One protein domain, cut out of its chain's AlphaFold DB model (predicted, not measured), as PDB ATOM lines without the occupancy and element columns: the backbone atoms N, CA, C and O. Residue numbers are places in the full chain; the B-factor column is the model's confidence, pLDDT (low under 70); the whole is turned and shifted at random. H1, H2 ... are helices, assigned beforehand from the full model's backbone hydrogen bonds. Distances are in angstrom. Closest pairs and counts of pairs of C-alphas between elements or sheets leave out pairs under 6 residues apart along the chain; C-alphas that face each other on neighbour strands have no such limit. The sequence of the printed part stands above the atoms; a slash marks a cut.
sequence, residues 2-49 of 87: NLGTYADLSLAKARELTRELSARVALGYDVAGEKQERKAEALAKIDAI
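What this domain is: This is residues 2 to 49 of the 87 residues of a protein of Xenorhabdus bovienii (strain SS-2004) (UniProt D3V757). Two helices of equal size, H1 and H2, make an open V, meeting near their ends at a tight link. Before H1 the printed part makes a turn beyond the start of that helix, with the first residues, near Asn 2, turned back toward the mouth of the V beside H1, while residues 7 to 12, of which 11 and 12 belong to H1, stand free, as do residues 22 to 28, of which 22 to 26 belong to H1, and residues 32 to 49, of which 32 to 46 belong to H2. The printed part has 48 residues with two named helices, H1 then H2, and no named strand; its class is all helix. It is flat, spanning 40 by 32 by 8 A, and only just loose, close to extended, with a radius of gyration of the C-alphas of 14.1 A.

Where its parts are: H1 covers residues 11 to 26, 22.7 A long, from C-alpha 11 at (31.934, -52.468, 37.170). H2 covers residues 31 to 46, 22.9 A long, ending with C-alpha 46 at (35.857, -35.307, 62.700).

How they stand to each other: H1 and H2 are close but not clearly touching; their closest C-alphas, those of Val 25 and Val 31, are 7.1 A apart. They run opposite ways at a steep tilt of 61 degrees. In H1 and H2 every O i to N i+4 pair is within hydrogen-bond range.

The domain as a whole: The two C-alphas farthest apart, those of Leu 27 and Ile 49, are 40.5 A apart. The printed part has no cut. The model's pLDDT is under 70 at residues 30 to 32, 36, 40, 43 and 45 to 49.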
ATOM      1  N   ASN A   2      30.199 -40.926  45.401       73.94
ATOM      2  CA  ASN A   2      31.238 -41.951  45.350       73.94
ATOM      3  C   ASN A   2      30.573 -43.306  45.616       73.94
ATOM      4  O   ASN A   2      29.921 -43.450  46.647       73.94
ATOM      5  N   LEU A   3      30.668 -44.243  44.672       73.94
ATOM      6  CA  LEU A   3      30.049 -45.570  44.781       73.94
ATOM      7  C   LEU A   3      30.963 -46.580  45.493       73.94
ATOM      8  O   LEU A   3      30.498 -47.661  45.822       73.94
ATOM      9  N   GLY A   4      32.219 -46.217  45.769       77.56
ATOM     10  CA  GLY A   4      33.210 -47.074  46.418       77.56
ATOM     11  C   GLY A   4      34.427 -47.333  45.532       77.56
ATOM     12  O   GLY A   4      34.596 -46.712  44.479       77.56
ATOM     13  N   THR A   5      35.286 -48.246  45.976       77.62
ATOM     14  CA  THR A   5      36.523 -48.641  45.294       77.62
ATOM     15  C   THR A   5      36.304 -49.872  44.416       77.62
ATOM     16  O   THR A   5      35.490 -50.735  44.734       77.62
ATOM     17  N   TYR A   6      37.066 -50.001  43.324       77.69
ATOM     18  CA  TYR A   6      36.959 -51.146  42.403       77.69
ATOM     19  C   TYR A   6      37.242 -52.503  43.075       77.69
ATOM     20  O   TYR A   6      36.748 -53.533  42.626       77.69
ATOM     21  N   ALA A   7      38.018 -52.498  44.165       75.31
ATOM     22  CA  ALA A   7      38.274 -53.682  44.983       75.31
ATOM     23  C   ALA A   7      36.998 -54.224  45.655       75.31
ATOM     24  O   ALA A   7      36.862 -55.432  45.823       75.31
ATOM     25  N   ASP A   8      36.052 -53.340  45.978       74.31
ATOM     26  CA  ASP A   8      34.838 -53.666  46.729       74.31
ATOM     27  C   ASP A   8      33.621 -53.846  45.804       74.31
ATOM     28  O   ASP A   8      32.680 -54.577  46.119       74.31
ATOM     29  N   LEU A   9      33.632 -53.190  44.637       79.88
ATOM     30  CA  LEU A   9      32.526 -53.176  43.681       79.88
ATOM     31  C   LEU A   9      33.004 -53.390  42.244       79.88
ATOM     32  O   LEU A   9      33.745 -52.587  41.678       79.88
ATOM     33  N   SER A  10      32.487 -54.449  41.614       84.06
ATOM     34  CA  SER A  10      32.704 -54.695  40.190       84.06
ATOM     35  C   SER A  10      31.961 -53.677  39.320       84.06
ATOM     36  O   SER A  10      30.920 -53.128  39.694       84.06
ATOM     37  N   LEU A  11      32.467 -53.462  38.105       83.06
ATOM     38  CA  LEU A  11      31.934 -52.468  37.170       83.06
ATOM     39  C   LEU A  11      30.462 -52.709  36.790       83.06
ATOM     40  O   LEU A  11      29.701 -51.759  36.605       83.06
ATOM     41  N   ALA A  12      30.049 -53.975  36.692       86.19
ATOM     42  CA  ALA A  12      28.660 -54.343  36.422       86.19
ATOM     43  C   ALA A  12      27.737 -53.936  37.581       86.19
ATOM     44  O   ALA A  12      26.752 -53.234  37.357       86.19
ATOM     45  N   LYS A  13      28.122 -54.268  38.820       84.88
ATOM     46  CA  LYS A  13      27.356 -53.915  40.024       84.88
ATOM     47  C   LYS A  13      27.272 -52.404  40.230       84.88
ATOM     48  O   LYS A  13      26.217 -51.885  40.576       84.88
ATOM     49  N   ALA A  14      28.353 -51.674  39.951       86.06
ATOM     50  CA  ALA A  14      28.348 -50.213  40.016       86.06
ATOM     51  C   ALA A  14      27.344 -49.588  39.026       86.06
ATOM     52  O   ALA A  14      26.663 -48.612  39.353       86.06
ATOM     53  N   ARG A  15      27.208 -50.163  37.822       87.81
ATOM     54  CA  ARG A  15      26.238 -49.708  36.813       87.81
ATOM     55  C   ARG A  15      24.795 -49.993  37.223       87.81
ATOM     56  O   ARG A  15      23.944 -49.140  36.987       87.81
ATOM     57  N   GLU A  16      24.521 -51.148  37.818       87.75
ATOM     58  CA  GLU A  16      23.188 -51.494  38.337       87.75
ATOM     59  C   GLU A  16      22.768 -50.544  39.459       87.75
ATOM     60  O   GLU A  16      21.743 -49.875  39.336       87.75
ATOM     61  N   LEU A  17      23.635 -50.356  40.459       84.62
ATOM     62  CA  LEU A  17      23.427 -49.392  41.543       84.62
ATOM     63  C   LEU A  17      23.167 -47.978  41.020       84.62
ATOM     64  O   LEU A  17      22.275 -47.287  41.501       84.62
ATOM     65  N   THR A  18      23.912 -47.539  40.003       84.62
ATOM     66  CA  THR A  18      23.704 -46.212  39.404       84.62
ATOM     67  C   THR A  18      22.306 -46.077  38.796       84.62
ATOM     68  O   THR A  18      21.665 -45.041  38.969       84.62
ATOM     69  N   ARG A  19      21.807 -47.116  38.114       86.19
ATOM     70  CA  ARG A  19      20.459 -47.103  37.525       86.19
ATOM     71  C   ARG A  19      19.382 -47.085  38.602       86.19
ATOM     72  O   ARG A  19      18.471 -46.268  38.510       86.19
ATOM     73  N   GLU A  20      19.516 -47.909  39.636       84.50
ATOM     74  CA  GLU A  20      18.585 -47.940  40.772       84.50
ATOM     75  C   GLU A  20      18.520 -46.591  41.493       84.50
ATOM     76  O   GLU A  20      17.437 -46.073  41.759       84.50
ATOM     77  N   LEU A  21      19.677 -45.982  41.756       81.00
ATOM     78  CA  LEU A  21      19.760 -44.660  42.370       81.00
ATOM     79  C   LEU A  21      19.145 -43.581  41.469       81.00
ATOM     80  O   LEU A  21      18.445 -42.705  41.968       81.00
ATOM     81  N   SER A  22      19.343 -43.664  40.148       79.56
ATOM     82  CA  SER A  22      18.705 -42.741  39.198       79.56
ATOM     83  C   SER A  22      17.183 -42.900  39.165       79.56
ATOM     84  O   SER A  22      16.464 -41.904  39.123       79.56
ATOM     85  N   ALA A  23      16.685 -44.137  39.268       83.50
ATOM     86  CA  ALA A  23      15.259 -44.424  39.311       83.50
ATOM     87  C   ALA A  23      14.624 -43.878  40.597       83.50
ATOM     88  O   ALA A  23      13.551 -43.285  40.545       83.50
ATOM     89  N   ARG A  24      15.312 -43.989  41.742       78.62
ATOM     90  CA  ARG A  24      14.864 -43.391  43.012       78.62
ATOM     91  C   ARG A  24      14.766 -41.866  42.938       78.62
ATOM     92  O   ARG A  24      13.792 -41.303  43.427       78.62
ATOM     93  N   VAL A  25      15.726 -41.207  42.287       78.25
ATOM     94  CA  VAL A  25      15.683 -39.751  42.051       78.25
ATOM     95  C   VAL A  25      14.505 -39.375  41.149       78.25
ATOM     96  O   VAL A  25      13.788 -38.426  41.451       78.25
ATOM     97  N   ALA A  26      14.264 -40.132  40.075       77.62
ATOM     98  CA  ALA A  26      13.137 -39.896  39.171       77.62
ATOM     99  C   ALA A  26      11.767 -40.109  39.848       77.62
ATOM    100  O   ALA A  26      10.800 -39.439  39.499       77.62
ATOM    101  N   LEU A  27      11.698 -40.999  40.842       79.50
ATOM    102  CA  LEU A  27      10.516 -41.237  41.679       79.50
ATOM    103  C   LEU A  27      10.271 -40.134  42.730       79.50
ATOM    104  O   LEU A  27       9.285 -40.213  43.458       79.50
ATOM    105  N   GLY A  28      11.126 -39.107  42.807       71.81
ATOM    106  CA  GLY A  28      10.917 -37.940  43.669       71.81
ATOM    107  C   GLY A  28      11.394 -38.099  45.115       71.81
ATOM    108  O   GLY A  28      10.962 -37.336  45.973       71.81
ATOM    109  N   TYR A  29      12.279 -39.061  45.405       74.19
ATOM    110  CA  TYR A  29      12.921 -39.150  46.723       74.19
ATOM    111  C   TYR A  29      13.803 -37.920  47.002       74.19
ATOM    112  O   TYR A  29      14.598 -37.511  46.149       74.19
ATOM    113  N   ASP A  30      13.713 -37.362  48.214       69.69
ATOM    114  CA  ASP A  30      14.550 -36.239  48.655       69.69
ATOM    115  C   ASP A  30      15.975 -36.699  49.007       69.69
ATOM    116  O   ASP A  30      16.335 -36.979  50.147       69.69
ATOM    117  N   VAL A  31      16.822 -36.751  47.984       67.75
ATOM    118  CA  VAL A  31      18.244 -37.102  48.112       67.75
ATOM    119  C   VAL A  31      19.075 -35.937  48.680       67.75
ATOM    120  O   VAL A  31      20.253 -36.115  49.007       67.75
ATOM    121  N   ALA A  32      18.519 -34.723  48.769       66.62
ATOM    122  CA  ALA A  32      19.245 -33.564  49.277       66.62
ATOM    123  C   ALA A  32      19.345 -33.597  50.808       66.62
ATOM    124  O   ALA A  32      20.450 -33.397  51.323       66.62
ATOM    125  N   GLY A  33      18.250 -33.932  51.503       71.88
ATOM    126  CA  GLY A  33      18.219 -34.099  52.962       71.88
ATOM    127  C   GLY A  33      19.185 -35.179  53.457       71.88
ATOM    128  O   GLY A  33      20.105 -34.891  54.222       71.88
ATOM    129  N   GLU A  34      19.098 -36.391  52.901       71.75
ATOM    130  CA  GLU A  34      19.978 -37.510  53.284       71.75
ATOM    131  C   GLU A  34      21.466 -37.202  53.053       71.75
ATOM    132  O   GLU A  34      22.350 -37.624  53.803       71.75
ATOM    133  N   LYS A  35      21.791 -36.450  51.994       73.38
ATOM    134  CA  LYS A  35      23.176 -36.033  51.735       73.38
ATOM    135  C   LYS A  35      23.677 -35.036  52.770       73.38
ATOM    136  O   LYS A  35      24.876 -35.045  53.053       73.38
ATOM    137  N   GLN A  36      22.816 -34.160  53.279       68.00
ATOM    138  CA  GLN A  36      23.184 -33.224  54.337       68.00
ATOM    139  C   GLN A  36      23.376 -33.956  55.661       68.00
ATOM    140  O   GLN A  36      24.403 -33.748  56.300       68.00
ATOM    141  N   GLU A  37      22.483 -34.881  56.009       75.62
ATOM    142  CA  GLU A  37      22.590 -35.692  57.227       75.62
ATOM    143  C   GLU A  37      23.866 -36.538  57.237       75.62
ATOM    144  O   GLU A  37      24.651 -36.462  58.176       75.62
ATOM    145  N   ARG A  38      24.177 -37.240  56.138       73.06
ATOM    146  CA  ARG A  38      25.418 -38.034  56.041       73.06
ATOM    147  C   ARG A  38      26.680 -37.180  56.129       73.06
ATOM    148  O   ARG A  38      27.702 -37.632  56.641       73.06
ATOM    149  N   LYS A  39      26.634 -35.946  55.617       72.31
ATOM    150  CA  LYS A  39      27.735 -34.987  55.775       72.31
ATOM    151  C   LYS A  39      27.832 -34.481  57.212       72.31
ATOM    152  O   LYS A  39      28.946 -34.377  57.712       72.31
ATOM    153  N   ALA A  40      26.707 -34.194  57.861       69.94
ATOM    154  CA  ALA A  40      26.660 -33.746  59.248       69.94
ATOM    155  C   ALA A  40      27.174 -34.831  60.207       69.94
ATOM    156  O   ALA A  40      27.989 -34.534  61.073       69.94
ATOM    157  N   GLU A  41      26.800 -36.095  60.001       75.62
ATOM    158  CA  GLU A  41      27.319 -37.236  60.767       75.62
ATOM    159  C   GLU A  41      28.829 -37.435  60.580       75.62
ATOM    160  O   GLU A  41      29.553 -37.717  61.537       75.62
ATOM    161  N   ALA A  42      29.322 -37.295  59.346       72.12
ATOM    162  CA  ALA A  42      30.749 -37.393  59.063       72.12
ATOM    163  C   ALA A  42      31.532 -36.226  59.682       72.12
ATOM    164  O   ALA A  42      32.607 -36.444  60.234       72.12
ATOM    165  N   LEU A  43      30.981 -35.009  59.634       67.75
ATOM    166  CA  LEU A  43      31.579 -33.823  60.244       67.75
ATOM    167  C   LEU A  43      31.616 -33.944  61.774       67.75
ATOM    168  O   LEU A  43      32.664 -33.741  62.376       67.75
ATOM    169  N   ALA A  44      30.529 -34.421  62.387       70.06
ATOM    170  CA  ALA A  44      30.456 -34.669  63.825       70.06
ATOM    171  C   ALA A  44      31.489 -35.703  64.315       70.06
ATOM    172  O   ALA A  44      31.958 -35.622  65.447       70.06
ATOM    173  N   LYS A  45      31.883 -36.665  63.467       67.00
ATOM    174  CA  LYS A  45      32.963 -37.621  63.776       67.00
ATOM    175  C   LYS A  45      34.366 -37.017  63.692       67.00
ATOM    176  O   LYS A  45      35.273 -37.537  64.335       67.00
ATOM    177  N   ILE A  46      34.555 -35.959  62.906       65.25
ATOM    178  CA  ILE A  46      35.857 -35.307  62.700       65.25
ATOM    179  C   ILE A  46      36.148 -34.288  63.812       65.25
ATOM    180  O   ILE A  46      37.305 -34.109  64.186       65.25
ATOM    181  N   ASP A  47      35.117 -33.705  64.424       58.19
ATOM    182  CA  ASP A  47      35.256 -32.679  65.469       58.19
ATOM    183  C   ASP A  47      35.720 -33.206  66.843       58.19
ATOM    184  O   ASP A  47      35.857 -32.434  67.795       58.19
ATOM    185  N   ALA A  48      35.991 -34.509  66.975       59.56
ATOM    186  CA  ALA A  48      36.362 -35.120  68.252       59.56
ATOM    187  C   ALA A  48      37.724 -34.643  68.803       59.56
ATOM    188  O   ALA A  48      37.956 -34.750  70.006       59.56
ATOM    189  N   ILE A  49      38.617 -34.107  67.962       63.19
ATOM    190  CA  ILE A  49      39.900 -33.531  68.395       63.19
ATOM    191  C   ILE A  49      40.114 -32.217  67.650       63.19
ATOM    192  O   ILE A  49      40.331 -32.200  66.437       63.19
TER     193      ILE A  49